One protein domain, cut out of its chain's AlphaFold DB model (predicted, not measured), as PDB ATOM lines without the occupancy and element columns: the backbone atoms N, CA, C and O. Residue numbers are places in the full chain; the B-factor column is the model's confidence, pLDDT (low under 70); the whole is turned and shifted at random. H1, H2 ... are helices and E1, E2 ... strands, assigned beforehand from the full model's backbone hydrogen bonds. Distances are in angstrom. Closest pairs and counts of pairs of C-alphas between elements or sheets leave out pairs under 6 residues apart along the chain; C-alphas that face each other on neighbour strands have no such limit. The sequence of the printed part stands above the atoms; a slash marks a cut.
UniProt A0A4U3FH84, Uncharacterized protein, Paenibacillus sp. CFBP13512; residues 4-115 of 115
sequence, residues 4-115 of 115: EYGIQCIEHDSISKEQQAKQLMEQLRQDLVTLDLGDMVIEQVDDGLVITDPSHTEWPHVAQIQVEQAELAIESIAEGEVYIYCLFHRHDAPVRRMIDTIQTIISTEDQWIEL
ATOM      1  N   GLU A   4     183.177 153.100 173.728       93.75
ATOM      2  CA  GLU A   4     181.871 152.874 173.136       93.75
ATOM      3  C   GLU A   4     180.954 154.015 173.539       93.75
ATOM      4  O   GLU A   4     180.928 154.437 174.695       93.75
ATOM      5  N   TYR A   5     180.245 154.550 172.555       93.25
ATOM      6  CA  TYR A   5     179.314 155.641 172.750       93.25
ATOM      7  C   TYR A   5     178.058 155.418 171.917       93.25
ATOM      8  O   TYR A   5     178.095 154.800 170.851       93.25
ATOM      9  N   GLY A   6     176.949 155.964 172.393       92.88
ATOM     10  CA  GLY A   6     175.676 156.023 171.697       92.88
ATOM     11  C   GLY A   6     175.273 157.469 171.440       92.88
ATOM     12  O   GLY A   6     175.434 158.331 172.301       92.88
ATOM     13  N   ILE A   7     174.716 157.728 170.261       93.56
ATOM     14  CA  ILE A   7     173.996 158.963 169.963       93.56
ATOM     15  C   ILE A   7     172.507 158.642 169.941       93.56
ATOM     16  O   ILE A   7     172.013 157.982 169.020       93.56
ATOM     17  N   GLN A   8     171.786 159.125 170.947       91.75
ATOM     18  CA  GLN A   8     170.346 158.948 171.033       91.75
ATOM     19  C   GLN A   8     169.640 159.729 169.926       91.75
ATOM     20  O   GLN A   8     169.772 160.953 169.816       91.75
ATOM     21  N   CYS A   9     168.834 159.025 169.131       88.19
ATOM     22  CA  CYS A   9     167.926 159.676 168.200       88.19
ATOM     23  C   CYS A   9     166.658 160.118 168.951       88.19
ATOM     24  O   CYS A   9     166.004 159.339 169.646       88.19
ATOM     25  N   ILE A  10     166.327 161.396 168.822       84.62
ATOM     26  CA  ILE A  10     165.177 162.060 169.421       84.62
ATOM     27  C   ILE A  10     164.087 162.188 168.357       84.62
ATOM     28  O   ILE A  10     164.302 162.732 167.275       84.62
ATOM     29  N   GLU A  11     162.891 161.708 168.686       79.38
ATOM     30  CA  GLU A  11     161.713 161.935 167.855       79.38
ATOM     31  C   GLU A  11     161.273 163.399 167.967       79.38
ATOM     32  O   GLU A  11     161.136 163.937 169.067       79.38
ATOM     33  N   HIS A  12     161.034 164.041 166.824       75.75
ATOM     34  CA  HIS A  12     160.484 165.393 166.751       75.75
ATOM     35  C   HIS A  12     159.190 165.392 165.935       75.75
ATOM     36  O   HIS A  12     158.997 164.528 165.083       75.75
ATOM     37  N   ASP A  13     158.341 166.407 166.136       75.94
ATOM     38  CA  ASP A  13     156.997 166.541 165.536       75.94
ATOM     39  C   ASP A  13     156.925 166.327 164.005       75.94
ATOM     40  O   ASP A  13     155.840 166.129 163.455       75.94
ATOM     41  N   SER A  14     158.054 166.394 163.295       79.75
ATOM     42  CA  SER A  14     158.154 166.271 161.839       79.75
ATOM     43  C   SER A  14     159.141 165.209 161.327       79.75
ATOM     44  O   SER A  14     159.234 165.047 160.109       79.75
ATOM     45  N   ILE A  15     159.886 164.511 162.196       86.31
ATOM     46  CA  ILE A  15     160.980 163.600 161.806       86.31
ATOM     47  C   ILE A  15     161.016 162.390 162.755       86.31
ATOM     48  O   ILE A  15     161.141 162.561 163.968       86.31
ATOM     49  N   SER A  16     160.941 161.171 162.202       90.81
ATOM     50  CA  SER A  16     161.097 159.928 162.979       90.81
ATOM     51  C   SER A  16     162.555 159.701 163.399       90.81
ATOM     52  O   SER A  16     163.478 160.237 162.780       90.81
ATOM     53  N   LYS A  17     162.795 158.854 164.404       90.12
ATOM     54  CA  LYS A  17     164.160 158.535 164.861       90.12
ATOM     55  C   LYS A  17     165.026 157.937 163.753       90.12
ATOM     56  O   LYS A  17     166.184 158.308 163.624       90.12
ATOM     57  N   GLU A  18     164.461 157.102 162.883       91.25
ATOM     58  CA  GLU A  18     165.157 156.549 161.713       91.25
ATOM     59  C   GLU A  18     165.544 157.637 160.709       91.25
ATOM     60  O   GLU A  18     166.621 157.601 160.113       91.25
ATOM     61  N   GLN A  19     164.651 158.603 160.478       91.38
ATOM     62  CA  GLN A  19     164.925 159.716 159.574       91.38
ATOM     63  C   GLN A  19     166.001 160.634 160.150       91.38
ATOM     64  O   GLN A  19     166.882 161.070 159.410       91.38
ATOM     65  N   GLN A  20     165.963 160.884 161.459       90.81
ATOM     66  CA  GLN A  20     166.991 161.653 162.145       90.81
ATOM     67  C   GLN A  20     168.340 160.924 162.124       90.81
ATOM     68  O   GLN A  20     169.337 161.542 161.767       90.81
ATOM     69  N   ALA A  21     168.378 159.619 162.412       92.00
ATOM     70  CA  ALA A  21     169.592 158.805 162.353       92.00
ATOM     71  C   ALA A  21     170.260 158.895 160.974       92.00
ATOM     72  O   ALA A  21     171.464 159.121 160.875       92.00
ATOM     73  N   LYS A  22     169.468 158.813 159.896       91.50
ATOM     74  CA  LYS A  22     169.965 158.968 158.519       91.50
ATOM     75  C   LYS A  22     170.514 160.365 158.239       91.50
ATOM     76  O   LYS A  22     171.554 160.487 157.599       91.50
ATOM     77  N   GLN A  23     169.830 161.412 158.699       91.38
ATOM     78  CA  GLN A  23     170.298 162.792 158.534       91.38
ATOM     79  C   GLN A  23     171.594 163.044 159.307       91.38
ATOM     80  O   GLN A  23     172.527 163.618 158.754       91.38
ATOM     81  N   LEU A  24     171.669 162.573 160.554       91.94
ATOM     82  CA  LEU A  24     172.864 162.668 161.384       91.94
ATOM     83  C   LEU A  24     174.024 161.879 160.776       91.94
ATOM     84  O   LEU A  24     175.116 162.419 160.681       91.94
ATOM     85  N   MET A  25     173.799 160.652 160.299       93.75
ATOM     86  CA  MET A  25     174.842 159.855 159.646       93.75
ATOM     87  C   MET A  25     175.379 160.535 158.381       93.75
ATOM     88  O   MET A  25     176.586 160.556 158.146       93.75
ATOM     89  N   GLU A  26     174.502 161.139 157.579       92.62
ATOM     90  CA  GLU A  26     174.923 161.889 156.395       92.62
ATOM     91  C   GLU A  26     175.707 163.156 156.767       92.62
ATOM     92  O   GLU A  26     176.728 163.443 156.141       92.62
ATOM     93  N   GLN A  27     175.288 163.881 157.810       92.50
ATOM     94  CA  GLN A  27     176.023 165.040 158.327       92.50
ATOM     95  C   GLN A  27     177.403 164.630 158.859       92.50
ATOM     96  O   GLN A  27     178.412 165.228 158.495       92.50
ATOM     97  N   LEU A  28     177.459 163.554 159.647       93.38
ATOM     98  CA  LEU A  28     178.693 162.960 160.155       93.38
ATOM     99  C   LEU A  28     179.644 162.606 159.018       93.38
ATOM    100  O   LEU A  28     180.814 162.977 159.049       93.38
ATOM    101  N   ARG A  29     179.145 161.939 157.978       91.69
ATOM    102  CA  ARG A  29     179.945 161.592 156.803       91.69
ATOM    103  C   ARG A  29     180.537 162.834 156.140       91.69
ATOM    104  O   ARG A  29     181.712 162.827 155.782       91.69
ATOM    105  N   GLN A  30     179.736 163.879 155.946       92.06
ATOM    106  CA  GLN A  30     180.196 165.113 155.311       92.06
ATOM    107  C   GLN A  30     181.261 165.811 156.159       92.06
ATOM    108  O   GLN A  30     182.331 166.127 155.640       92.06
ATOM    109  N   ASP A  31     181.013 165.978 157.454       92.62
ATOM    110  CA  ASP A  31     181.905 166.725 158.336       92.62
ATOM    111  C   ASP A  31     183.204 165.964 158.600       92.62
ATOM    112  O   ASP A  31     184.286 166.539 158.464       92.62
ATOM    113  N   LEU A  32     183.136 164.655 158.868       91.50
ATOM    114  CA  LEU A  32     184.327 163.844 159.123       91.50
ATOM    115  C   LEU A  32     185.261 163.785 157.906       91.50
ATOM    116  O   LEU A  32     186.474 163.816 158.081       91.50
ATOM    117  N   VAL A  33     184.728 163.767 156.677       89.06
ATOM    118  CA  VAL A  33     185.546 163.800 155.447       89.06
ATOM    119  C   VAL A  33     186.252 165.148 155.255       89.06
ATOM    120  O   VAL A  33     187.286 165.211 154.591       89.06
ATOM    121  N   THR A  34     185.728 166.231 155.834       89.06
ATOM    122  CA  THR A  34     186.385 167.549 155.791       89.06
ATOM    123  C   THR A  34     187.445 167.740 156.872       89.06
ATOM    124  O   THR A  34     188.231 168.686 156.788       89.06
ATOM    125  N   LEU A  35     187.492 166.860 157.878       89.00
ATOM    126  CA  LEU A  35     188.507 166.915 158.920       89.00
ATOM    127  C   LEU A  35     189.872 166.504 158.370       89.00
ATOM    128  O   LEU A  35     190.023 165.492 157.689       89.00
ATOM    129  N   ASP A  36     190.902 167.249 158.761       86.44
ATOM    130  CA  ASP A  36     192.280 166.797 158.600       86.44
ATOM    131  C   ASP A  36     192.577 165.700 159.636       86.44
ATOM    132  O   ASP A  36     192.882 165.966 160.810       86.44
ATOM    133  N   LEU A  37     192.423 164.447 159.206       87.12
ATOM    134  CA  LEU A  37     192.696 163.239 159.989       87.12
ATOM    135  C   LEU A  37     194.019 162.565 159.581       87.12
ATOM    136  O   LEU A  37     194.280 161.430 159.976       87.12
ATOM    137  N   GLY A  38     194.884 163.264 158.836       87.00
ATOM    138  CA  GLY A  38     196.128 162.700 158.313       87.00
ATOM    139  C   GLY A  38     195.872 161.612 157.267       87.00
ATOM    140  O   GLY A  38     195.110 161.824 156.330       87.00
ATOM    141  N   ASP A  39     196.505 160.448 157.435       89.94
ATOM    142  CA  ASP A  39     196.409 159.316 156.499       89.94
ATOM    143  C   ASP A  39     195.163 158.435 156.719       89.94
ATOM    144  O   ASP A  39     195.015 157.392 156.078       89.94
ATOM    145  N   MET A  40     194.270 158.819 157.639       93.00
ATOM    146  CA  MET A  40     193.058 158.055 157.921       93.00
ATOM    147  C   MET A  40     192.107 158.050 156.720       93.00
ATOM    148  O   MET A  40     191.884 159.065 156.062       93.00
ATOM    149  N   VAL A  41     191.504 156.894 156.472       93.12
ATOM    150  CA  VAL A  41     190.542 156.658 155.400       93.12
ATOM    151  C   VAL A  41     189.174 156.421 156.022       93.12
ATOM    152  O   VAL A  41     189.033 155.591 156.920       93.12
ATOM    153  N   ILE A  42     188.172 157.145 155.526       94.31
ATOM    154  CA  ILE A  42     186.767 156.981 155.904       94.31
ATOM    155  C   ILE A  42     186.058 156.251 154.767       94.31
ATOM    156  O   ILE A  42     185.983 156.760 153.647       94.31
ATOM    157  N   GLU A  43     185.519 155.077 155.063       94.12
ATOM    158  CA  GLU A  43     184.746 154.264 154.130       94.12
ATOM    159  C   GLU A  43     183.293 154.187 154.593       94.12
ATOM    160  O   GLU A  43     183.015 153.968 155.771       94.12
ATOM    161  N   GLN A  44     182.353 154.363 153.665       92.12
ATOM    162  CA  GLN A  44     180.939 154.133 153.939       92.12
ATOM    163  C   GLN A  44     180.627 152.644 153.787       92.12
ATOM    164  O   GLN A  44     180.945 152.050 152.754       92.12
ATOM    165  N   VAL A  45     179.980 152.063 154.795       90.75
ATOM    166  CA  VAL A  45     179.587 150.650 154.816       90.75
ATOM    167  C   VAL A  45     178.140 150.563 155.281       90.75
ATOM    168  O   VAL A  45     177.842 150.955 156.403       90.75
ATOM    169  N   ASP A  46     177.253 150.069 154.415       87.69
ATOM    170  CA  ASP A  46     175.811 149.960 154.672       87.69
ATOM    171  C   ASP A  46     175.221 151.251 155.290       87.69
ATOM    172  O   ASP A  46     175.270 152.313 154.660       87.69
ATOM    173  N   ASP A  47     174.700 151.168 156.519       86.81
ATOM    174  CA  ASP A  47     174.133 152.278 157.297       86.81
ATOM    175  C   ASP A  47     175.159 152.919 158.262       86.81
ATOM    176  O   ASP A  47     174.804 153.424 159.330       86.81
ATOM    177  N   GLY A  48     176.449 152.893 157.914       94.12
ATOM    178  CA  GLY A  48     177.531 153.365 158.773       94.12
ATOM    179  C   GLY A  48     178.819 153.778 158.057       94.12
ATOM    180  O   GLY A  48     178.900 153.903 156.832       94.12
ATOM    181  N   LEU A  49     179.844 154.018 158.869       95.62
ATOM    182  CA  LEU A  49     181.178 154.474 158.516       95.62
ATOM    183  C   LEU A  49     182.219 153.608 159.228       95.62
ATOM    184  O   LEU A  49     182.129 153.356 160.431       95.62
ATOM    185  N   VAL A  50     183.253 153.220 158.494       95.44
ATOM    186  CA  VAL A  50     184.450 152.579 159.032       95.44
ATOM    187  C   VAL A  50     185.635 153.497 158.777       95.44
ATOM    188  O   VAL A  50     185.865 153.941 157.655       95.44
ATOM    189  N   ILE A  51     186.388 153.791 159.832       95.38
ATOM    190  CA  ILE A  51     187.570 154.642 159.780       95.38
ATOM    191  C   ILE A  51     188.792 153.771 160.030       95.38
ATOM    192  O   ILE A  51     188.895 153.096 161.063       95.38
ATOM    193  N   THR A  52     189.729 153.796 159.087       95.38
ATOM    194  CA  THR A  52     190.988 153.056 159.178       95.38
ATOM    195  C   THR A  52     192.196 153.967 159.027       95.38
ATOM    196  O   THR A  52     192.111 155.036 158.440       95.38
ATOM    197  N   ASP A  53     193.333 153.552 159.570       94.12
ATOM    198  CA  ASP A  53     194.627 154.201 159.418       94.12
ATOM    199  C   ASP A  53     195.611 153.192 158.806       94.12
ATOM    200  O   ASP A  53     196.185 152.367 159.527       94.12
ATOM    201  N   PRO A  54     195.826 153.238 157.479       91.50
ATOM    202  CA  PRO A  54     196.740 152.336 156.784       91.50
ATOM    203  C   PRO A  54     198.195 152.444 157.256       91.50
ATOM    204  O   PRO A  54     198.979 151.524 157.018       91.50
ATOM    205  N   SER A  55     198.575 153.541 157.924       89.12
ATOM    206  CA  SER A  55     199.918 153.699 158.491       89.12
ATOM    207  C   SER A  55     200.150 152.791 159.710       89.12
ATOM    208  O   SER A  55     201.296 152.464 160.025       89.12
ATOM    209  N   HIS A  56     199.078 152.329 160.366       84.50
ATOM    210  CA  HIS A  56     199.118 151.437 161.525       84.50
ATOM    211  C   HIS A  56     198.799 149.994 161.112       84.50
ATOM    212  O   HIS A  56     197.698 149.490 161.313       84.50
ATOM    213  N   THR A  57     199.788 149.298 160.551       80.50
ATOM    214  CA  THR A  57     199.612 147.964 159.944       80.50
ATOM    215  C   THR A  57     199.150 146.862 160.902       80.50
ATOM    216  O   THR A  57     198.482 145.929 160.466       80.50
ATOM    217  N   GLU A  58     199.479 146.948 162.194       82.81
ATOM    218  CA  GLU A  58     199.050 145.962 163.201       82.81
ATOM    219  C   GLU A  58     197.634 146.225 163.732       82.81
ATOM    220  O   GLU A  58     196.964 145.297 164.184       82.81
ATOM    221  N   TRP A  59     197.174 147.479 163.680       81.19
ATOM    222  CA  TRP A  59     195.855 147.879 164.165       81.19
ATOM    223  C   TRP A  59     195.277 149.019 163.318       81.19
ATOM    224  O   TRP A  59     195.221 150.169 163.764       81.19
ATOM    225  N   PRO A  60     194.856 148.716 162.077       89.62
ATOM    226  CA  PRO A  60     194.405 149.746 161.154       89.62
ATOM    227  C   PRO A  60     193.024 150.282 161.527       89.62
ATOM    228  O   PRO A  60     192.685 151.380 161.120       89.62
ATOM    229  N   HIS A  61     192.213 149.559 162.300       92.31
ATOM    230  CA  HIS A  61     190.868 150.006 162.667       92.31
ATOM    231  C   HIS A  61     190.925 151.121 163.712       92.31
ATOM    232  O   HIS A  61     191.402 150.915 164.830       92.31
ATOM    233  N   VAL A  62     190.427 152.301 163.344       94.56
ATOM    234  CA  VAL A  62     190.415 153.490 164.202       94.56
ATOM    235  C   VAL A  62     189.057 153.663 164.855       94.56
ATOM    236  O   VAL A  62     188.998 153.831 166.073       94.56
ATOM    237  N   ALA A  63     187.985 153.614 164.068       95.12
ATOM    238  CA  ALA A  63     186.632 153.756 164.575       95.12
ATOM    239  C   ALA A  63     185.593 153.104 163.656       95.12
ATOM    240  O   ALA A  63     185.829 152.924 162.461       95.12
ATOM    241  N   GLN A  64     184.438 152.790 164.228       95.50
ATOM    242  CA  GLN A  64     183.245 152.326 163.536       95.50
ATOM    243  C   GLN A  64     182.055 153.124 164.060       95.50
ATOM    244  O   GLN A  64     181.892 153.269 165.267       95.50
ATOM    245  N   ILE A  65     181.250 153.664 163.153       96.12
ATOM    246  CA  ILE A  65     180.065 154.455 163.479       96.12
ATOM    247  C   ILE A  65     178.912 153.880 162.668       96.12
ATOM    248  O   ILE A  65     179.031 153.801 161.452       96.12
ATOM    249  N   GLN A  66     177.813 153.455 163.279       96.12
ATOM    250  CA  GLN A  66     176.722 152.804 162.544       96.12
ATOM    251  C   GLN A  66     175.365 153.053 163.183       96.12
ATOM    252  O   GLN A  66     175.273 153.248 164.390       96.12
ATOM    253  N   VAL A  67     174.308 153.056 162.374       95.38
ATOM    254  CA  VAL A  67     172.940 153.067 162.901       95.38
ATOM    255  C   VAL A  67     172.605 151.681 163.446       95.38
ATOM    256  O   VAL A  67     172.763 150.684 162.746       95.38
ATOM    257  N   GLU A  68     172.109 151.627 164.676       94.56
ATOM    258  CA  GLU A  68     171.664 150.402 165.332       94.56
ATOM    259  C   GLU A  68     170.251 150.537 165.891       94.56
ATOM    260  O   GLU A  68     169.730 151.637 166.093       94.56
ATOM    261  N   GLN A  69     169.639 149.384 166.152       94.25
ATOM    262  CA  GLN A  69     168.413 149.265 166.920       94.25
ATOM    263  C   GLN A  69     168.710 148.430 168.163       94.25
ATOM    264  O   GLN A  69     169.188 147.303 168.053       94.25
ATOM    265  N   ALA A  70     168.420 148.974 169.339       92.25
ATOM    266  CA  ALA A  70     168.736 148.312 170.596       92.25
ATOM    267  C   ALA A  70     167.896 147.031 170.766       92.25
ATOM    268  O   ALA A  70     166.678 147.101 170.932       92.25
ATOM    269  N   GLU A  71     168.525 145.851 170.731       89.81
ATOM    270  CA  GLU A  71     167.825 144.566 170.934       89.81
ATOM    271  C   GLU A  71     167.312 144.388 172.372       89.81
ATOM    272  O   GLU A  71     166.341 143.677 172.617       89.81
ATOM    273  N   LEU A  72     167.980 145.032 173.326       88.75
ATOM    274  CA  LEU A  72     167.620 145.133 174.737       88.75
ATOM    275  C   LEU A  72     167.821 146.586 175.167       88.75
ATOM    276  O   LEU A  72     168.523 147.331 174.493       88.75
ATOM    277  N   ALA A  73     167.241 146.996 176.295       86.50
ATOM    278  CA  ALA A  73     167.536 148.316 176.844       86.50
ATOM    279  C   ALA A  73     169.028 148.418 177.223       86.50
ATOM    280  O   ALA A  73     169.524 147.596 177.999       86.50
ATOM    281  N   ILE A  74     169.719 149.427 176.688       84.75
ATOM    282  CA  ILE A  74     171.134 149.716 176.948       84.75
ATOM    283  C   ILE A  74     171.207 151.126 177.519       84.75
ATOM    284  O   ILE A  74     170.881 152.093 176.838       84.75
ATOM    285  N   GLU A  75     171.616 151.240 178.780       83.31
ATOM    286  CA  GLU A  75     171.685 152.518 179.492       83.31
ATOM    287  C   GLU A  75     170.401 153.371 179.379       83.31
ATOM    288  O   GLU A  75     169.365 153.019 179.947       83.31
ATOM    289  N   SER A  76     170.471 154.502 178.670       83.25
ATOM    290  CA  SER A  76     169.386 155.454 178.406       83.25
ATOM    291  C   SER A  76     168.643 155.193 177.085       83.25
ATOM    292  O   SER A  76     167.717 155.933 176.736       83.25
ATOM    293  N   ILE A  77     169.002 154.128 176.366       87.25
ATOM    294  CA  ILE A  77     168.392 153.687 175.111       87.25
ATOM    295  C   ILE A  77     167.420 152.546 175.423       87.25
ATOM    296  O   ILE A  77     167.811 151.489 175.920       87.25
ATOM    297  N   ALA A  78     166.130 152.763 175.163       89.62
ATOM    298  CA  ALA A  78     165.115 151.744 175.407       89.62
ATOM    299  C   ALA A  78     165.174 150.615 174.364       89.62
ATOM    300  O   ALA A  78     165.680 150.787 173.259       89.62
ATOM    301  N   GLU A  79     164.629 149.453 174.717       93.00
ATOM    302  CA  GLU A  79     164.498 148.327 173.788       93.00
ATOM    303  C   GLU A  79     163.712 148.739 172.533       93.00
ATOM    304  O   GLU A  79     162.659 149.375 172.616       93.00
ATOM    305  N   GLY A  80     164.232 148.359 171.368       91.44
ATOM    306  CA  GLY A  80     163.663 148.668 170.063       91.44
ATOM    307  C   GLY A  80     163.965 150.078 169.553       91.44
ATOM    308  O   GLY A  80     163.542 150.396 168.442       91.44
ATOM    309  N   GLU A  81     164.688 150.906 170.309       92.12
ATOM    310  CA  GLU A  81     165.024 152.271 169.905       92.12
ATOM    311  C   GLU A  81     166.197 152.333 168.932       92.12
ATOM    312  O   GLU A  81     167.173 151.590 169.055       92.12
ATOM    313  N   VAL A  82     166.104 153.266 167.984       93.75
ATOM    314  CA  VAL A  82     167.161 153.538 167.006       93.75
ATOM    315  C   VAL A  82     168.153 154.548 167.572       93.75
ATOM    316  O   VAL A  82     167.764 155.577 168.131       93.75
ATOM    317  N   TYR A  83     169.439 154.268 167.400       94.31
ATOM    318  CA  TYR A  83     170.540 155.125 167.828       94.31
ATOM    319  C   TYR A  83     171.724 155.000 166.864       94.31
ATOM    320  O   TYR A  83     171.746 154.119 166.005       94.31
ATOM    321  N   ILE A  84     172.710 155.890 166.980       95.38
ATOM    322  CA  ILE A  84     173.991 155.725 166.281       95.38
ATOM    323  C   ILE A  84     175.007 155.199 167.288       95.38
ATOM    324  O   ILE A  84     175.291 155.862 168.283       95.38
ATOM    325  N   TYR A  85     175.544 154.014 167.038       95.50
ATOM    326  CA  TYR A  85     176.641 153.430 167.792       95.50
ATOM    327  C   TYR A  85     177.978 153.968 167.281       95.50
ATOM    328  O   TYR A  85     178.198 154.031 166.072       95.50
ATOM    329  N   CYS A  86     178.879 154.317 168.195       95.56
ATOM    330  CA  CYS A  86     180.223 154.803 167.914       95.56
ATOM    331  C   CYS A  86     181.242 153.996 168.730       95.56
ATOM    332  O   CYS A  86     181.296 154.111 169.951       95.56
ATOM    333  N   LEU A  87     182.105 153.242 168.056       95.62
ATOM    334  CA  LEU A  87     183.224 152.522 168.654       95.62
ATOM    335  C   LEU A  87     184.538 153.151 168.204       95.62
ATOM    336  O   LEU A  87     184.842 153.171 167.014       95.62
ATOM    337  N   PHE A  88     185.354 153.607 169.150       94.94
ATOM    338  CA  PHE A  88     186.695 154.124 168.882       94.94
ATOM    339  C   PHE A  88     187.744 153.177 169.453       94.94
ATOM    340  O   PHE A  88     187.725 152.835 170.630       94.94
ATOM    341  N   HIS A  89     188.715 152.775 168.642       92.38
ATOM    342  CA  HIS A  89     189.818 151.908 169.065       92.38
ATOM    343  C   HIS A  89     191.071 152.683 169.490       92.38
ATOM    344  O   HIS A  89     192.003 152.101 170.048       92.38
ATOM    345  N   ARG A  90     191.110 153.991 169.221       89.19
ATOM    346  CA  ARG A  90     192.229 154.898 169.513       89.19
ATOM    347  C   ARG A  90     191.725 156.168 170.190       89.19
ATOM    348  O   ARG A  90     190.538 156.459 170.144       89.19
ATOM    349  N   HIS A  91     192.631 156.907 170.830       86.00
ATOM    350  CA  HIS A  91     192.345 158.127 171.609       86.00
ATOM    351  C   HIS A  91     193.367 159.251 171.373       86.00
ATOM    352  O   HIS A  91     193.568 160.154 172.200       86.00
ATOM    353  N   ASP A  92     194.060 159.170 170.246       89.06
ATOM    354  CA  ASP A  92     195.013 160.163 169.787       89.06
ATOM    355  C   ASP A  92     194.315 161.412 169.230       89.06
ATOM    356  O   ASP A  92     193.090 161.502 169.149       89.06
ATOM    357  N   ALA A  93     195.108 162.432 168.897       91.25
ATOM    358  CA  ALA A  93     194.586 163.749 168.542       91.25
ATOM    359  C   ALA A  93     193.588 163.749 167.362       91.25
ATOM    360  O   ALA A  93     192.604 164.480 167.462       91.25
ATOM    361  N   PRO A  94     193.779 162.973 166.273       91.69
ATOM    362  CA  PRO A  94     192.783 162.882 165.205       91.69
ATOM    363  C   PRO A  94     191.444 162.320 165.690       91.69
ATOM    364  O   PRO A  94     190.407 162.913 165.412       91.69
ATOM    365  N   VAL A  95     191.458 161.252 166.493       92.12
ATOM    366  CA  VAL A  95     190.223 160.659 167.025       92.12
ATOM    367  C   VAL A  95     189.512 161.597 167.990       92.12
ATOM    368  O   VAL A  95     188.294 161.721 167.932       92.12
ATOM    369  N   ARG A  96     190.253 162.328 168.830       92.06
ATOM    370  CA  ARG A  96     189.650 163.362 169.686       92.06
ATOM    371  C   ARG A  96     188.920 164.420 168.865       92.06
ATOM    372  O   ARG A  96     187.786 164.734 169.184       92.06
ATOM    373  N   ARG A  97     189.511 164.886 167.757       92.25
ATOM    374  CA  ARG A  97     188.828 165.819 166.844       92.25
ATOM    375  C   ARG A  97     187.562 165.220 166.234       92.25
ATOM    376  O   ARG A  97     186.592 165.949 166.053       92.25
ATOM    377  N   MET A  98     187.561 163.924 165.914       93.69
ATOM    378  CA  MET A  98     186.350 163.241 165.446       93.69
ATOM    379  C   MET A  98     185.264 163.258 166.523       93.69
ATOM    380  O   MET A  98     184.144 163.656 166.225       93.69
ATOM    381  N   ILE A  99     185.599 162.892 167.765       93.62
ATOM    382  CA  ILE A  99     184.666 162.914 168.903       93.62
ATOM    383  C   ILE A  99     184.118 164.331 169.117       93.62
ATOM    384  O   ILE A  99     182.905 164.509 169.148       93.62
ATOM    385  N   ASP A 100     184.988 165.344 169.158       92.31
ATOM    386  CA  ASP A 100     184.587 166.749 169.321       92.31
ATOM    387  C   ASP A 100     183.642 167.208 168.190       92.31
ATOM    388  O   ASP A 100     182.668 167.929 168.416       92.31
ATOM    389  N   THR A 101     183.903 166.766 166.954       92.19
ATOM    390  CA  THR A 101     183.060 167.073 165.788       92.19
ATOM    391  C   THR A 101     181.694 166.409 165.912       92.19
ATOM    392  O   THR A 101     180.676 167.070 165.726       92.19
ATOM    393  N   ILE A 102     181.653 165.131 166.297       93.06
ATOM    394  CA  ILE A 102     180.404 164.399 166.540       93.06
ATOM    395  C   ILE A 102     179.573 165.104 167.618       93.06
ATOM    396  O   ILE A 102     178.388 165.361 167.415       93.06
ATOM    397  N   GLN A 103     180.205 165.487 168.728       90.88
ATOM    398  CA  GLN A 103     179.557 166.207 169.826       90.88
ATOM    399  C   GLN A 103     179.067 167.609 169.429       90.88
ATOM    400  O   GLN A 103     178.136 168.128 170.033       90.88
ATOM    401  N   THR A 104     179.654 168.221 168.397       89.62
ATOM    402  CA  THR A 104     179.189 169.506 167.850       89.62
ATOM    403  C   THR A 104     177.984 169.340 166.916       89.62
ATOM    404  O   THR A 104     177.178 170.259 166.781       89.62
ATOM    405  N   ILE A 105     177.864 168.185 166.253       87.19
ATOM    406  CA  ILE A 105     176.777 167.880 165.309       87.19
ATOM    407  C   ILE A 105     175.479 167.531 166.043       87.19
ATOM    408  O   ILE A 105     174.388 167.862 165.571       87.19
ATOM    409  N   ILE A 106     175.581 166.853 167.187       87.06
ATOM    410  CA  ILE A 106     174.408 166.519 167.998       87.06
ATOM    411  C   ILE A 106     173.771 167.793 168.564       87.06
ATOM    412  O   ILE A 106     174.438 168.763 168.914       87.06
ATOM    413  N   SER A 107     172.440 167.811 168.613       72.81
ATOM    414  CA  SER A 107     171.665 169.016 168.925       72.81
ATOM    415  C   SER A 107     171.676 169.363 170.412       72.81
ATOM    416  O   SER A 107     171.521 170.530 170.774       72.81
ATOM    417  N   THR A 108     171.839 168.360 171.273       76.94
ATOM    418  CA  THR A 108     171.893 168.522 172.728       76.94
ATOM    419  C   THR A 108     172.918 167.572 173.331       76.94
ATOM    420  O   THR A 108     173.034 166.435 172.877       76.94
ATOM    421  N   GLU A 109     173.597 168.002 174.398       72.19
ATOM    422  CA  GLU A 109     174.572 167.172 175.129       72.19
ATOM    423  C   GLU A 109     173.958 165.850 175.620       72.19
ATOM    424  O   GLU A 109     174.621 164.820 175.582       72.19
ATOM    425  N   ASP A 110     172.664 165.853 175.961       78.94
ATOM    426  CA  ASP A 110     171.927 164.669 176.425       78.94
ATOM    427  C   ASP A 110     171.802 163.551 175.368       78.94
ATOM    428  O   ASP A 110     171.412 162.436 175.703       78.94
ATOM    429  N   GLN A 111     172.125 163.819 174.094       85.19
ATOM    430  CA  GLN A 111     172.150 162.776 173.062       85.19
ATOM    431  C   GLN A 111     173.397 161.895 173.147       85.19
ATOM    432  O   GLN A 111     173.377 160.807 172.583       85.19
ATOM    433  N   TRP A 112     174.473 162.354 173.789       89.88
ATOM    434  CA  TRP A 112     175.733 161.622 173.880       89.88
ATOM    435  C   TRP A 112     175.757 160.725 175.115       89.88
ATOM    436  O   TRP A 112     175.635 161.200 176.243       89.88
ATOM    437  N   ILE A 113     175.938 159.426 174.899       90.62
ATOM    438  CA  ILE A 113     175.867 158.391 175.931       90.62
ATOM    439  C   ILE A 113     177.166 157.584 175.874       90.62
ATOM    440  O   ILE A 113     177.615 157.247 174.784       90.62
ATOM    441  N   GLU A 114     177.790 157.288 177.013       89.69
ATOM    442  CA  GLU A 114     178.895 156.316 177.088       89.69
ATOM    443  C   GLU A 114     178.281 154.918 177.245       89.69
ATOM    444  O   GLU A 114     177.334 154.804 178.001       89.69
ATOM    445  N   LEU A 115     178.739 153.887 176.526       85.69
ATOM    446  CA  LEU A 115     178.142 152.536 176.554       85.69
ATOM    447  C   LEU A 115     179.047 151.488 177.223       85.69
ATOM    448  O   LEU A 115     180.289 151.672 177.222       85.69
TER     449      LEU A 115
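This is residues 4 to 115 of the 115 residues of an uncharacterized protein of Paenibacillus sp. CFBP13512 (UniProt A0A4U3FH84). A twisted sheet of six strands forms a wall, and two helices, H1 and H2, cover one of its faces, leaving the other face bare of named helices. These are two layers, helices on one face of a sheet; H1 and H2 touch and run opposite ways. The printed part has 112 residues, with E1, H1, E2, E3, E4, E5, H2 and E6 along it; the antiparallel sheet runs E2, E3, E4, E5, E1, E6, and the class is mixed, helices and strands. The whole is compact, with a radius of gyration of the C-alphas of 14.0 A, yet elongated, spanning 44 by 26 by 25 A.

Find C-alpha 4 at (181.871, 152.874, 173.136), where E1, residues 4 to 8, begins. H1, residues 17 to 34, starts at C-alpha 17, (164.160, 158.535, 164.861), and runs 25.6 A. Next come E2, residues 41 to 45, and E3, residues 48 to 52. E4, residues 61 to 69, is the longest strand at 22.9 A; E5, residues 82 to 88, is 19.6 A long. H2, residues 93 to 105, runs 18.6 A. E6, residues 112 to 114, ends at C-alpha 114, (178.895, 156.316, 177.088).

Look first at E2 to E5, a meander, each strand the antiparallel neighbour of the one before. In the hairpin of E2 and E3, N 43 and O 50 are within hydrogen-bond range at 2.9 A; in that of E3 and E4, N 49 and O 65 at 2.7 A; in that of E4 and E5, N 66 and O 85 at 2.9 A. Beyond E5 comes E1, with N 7 and O 84 at 2.8 A, then the edge strand E6, with N 6 and O 113 at 2.8 A. E5, H2 and E6 form a split strand-helix-strand unit, two strands running the same way with E1 between them, its crossover right-handed. H1 runs along the strands over E4 and E5, at a height over the sheet of 8.3 A; its closest C-alphas to E5 are Lys 17 and Val 82, 6.2 A. H2, on the same face at 9.4 A, runs along E5, at 5 degrees on the local plane. H1 touches H2 with residues 24 to 32 alone, at a steep tilt of 41 degrees; the closest C-alphas are Leu 32 and Met 98, 6.7 A. In H1 and H2 every O i to N i+4 pair is within hydrogen-bond range.

The two farthest C-alphas, Asp 13 and Glu 58, are 46.9 A apart. The printed part has no cut, and the link E4 to E5, residues 70 to 81, is long. Its mean pLDDT is 89.9 over the printed part, and no printed residue is under 70.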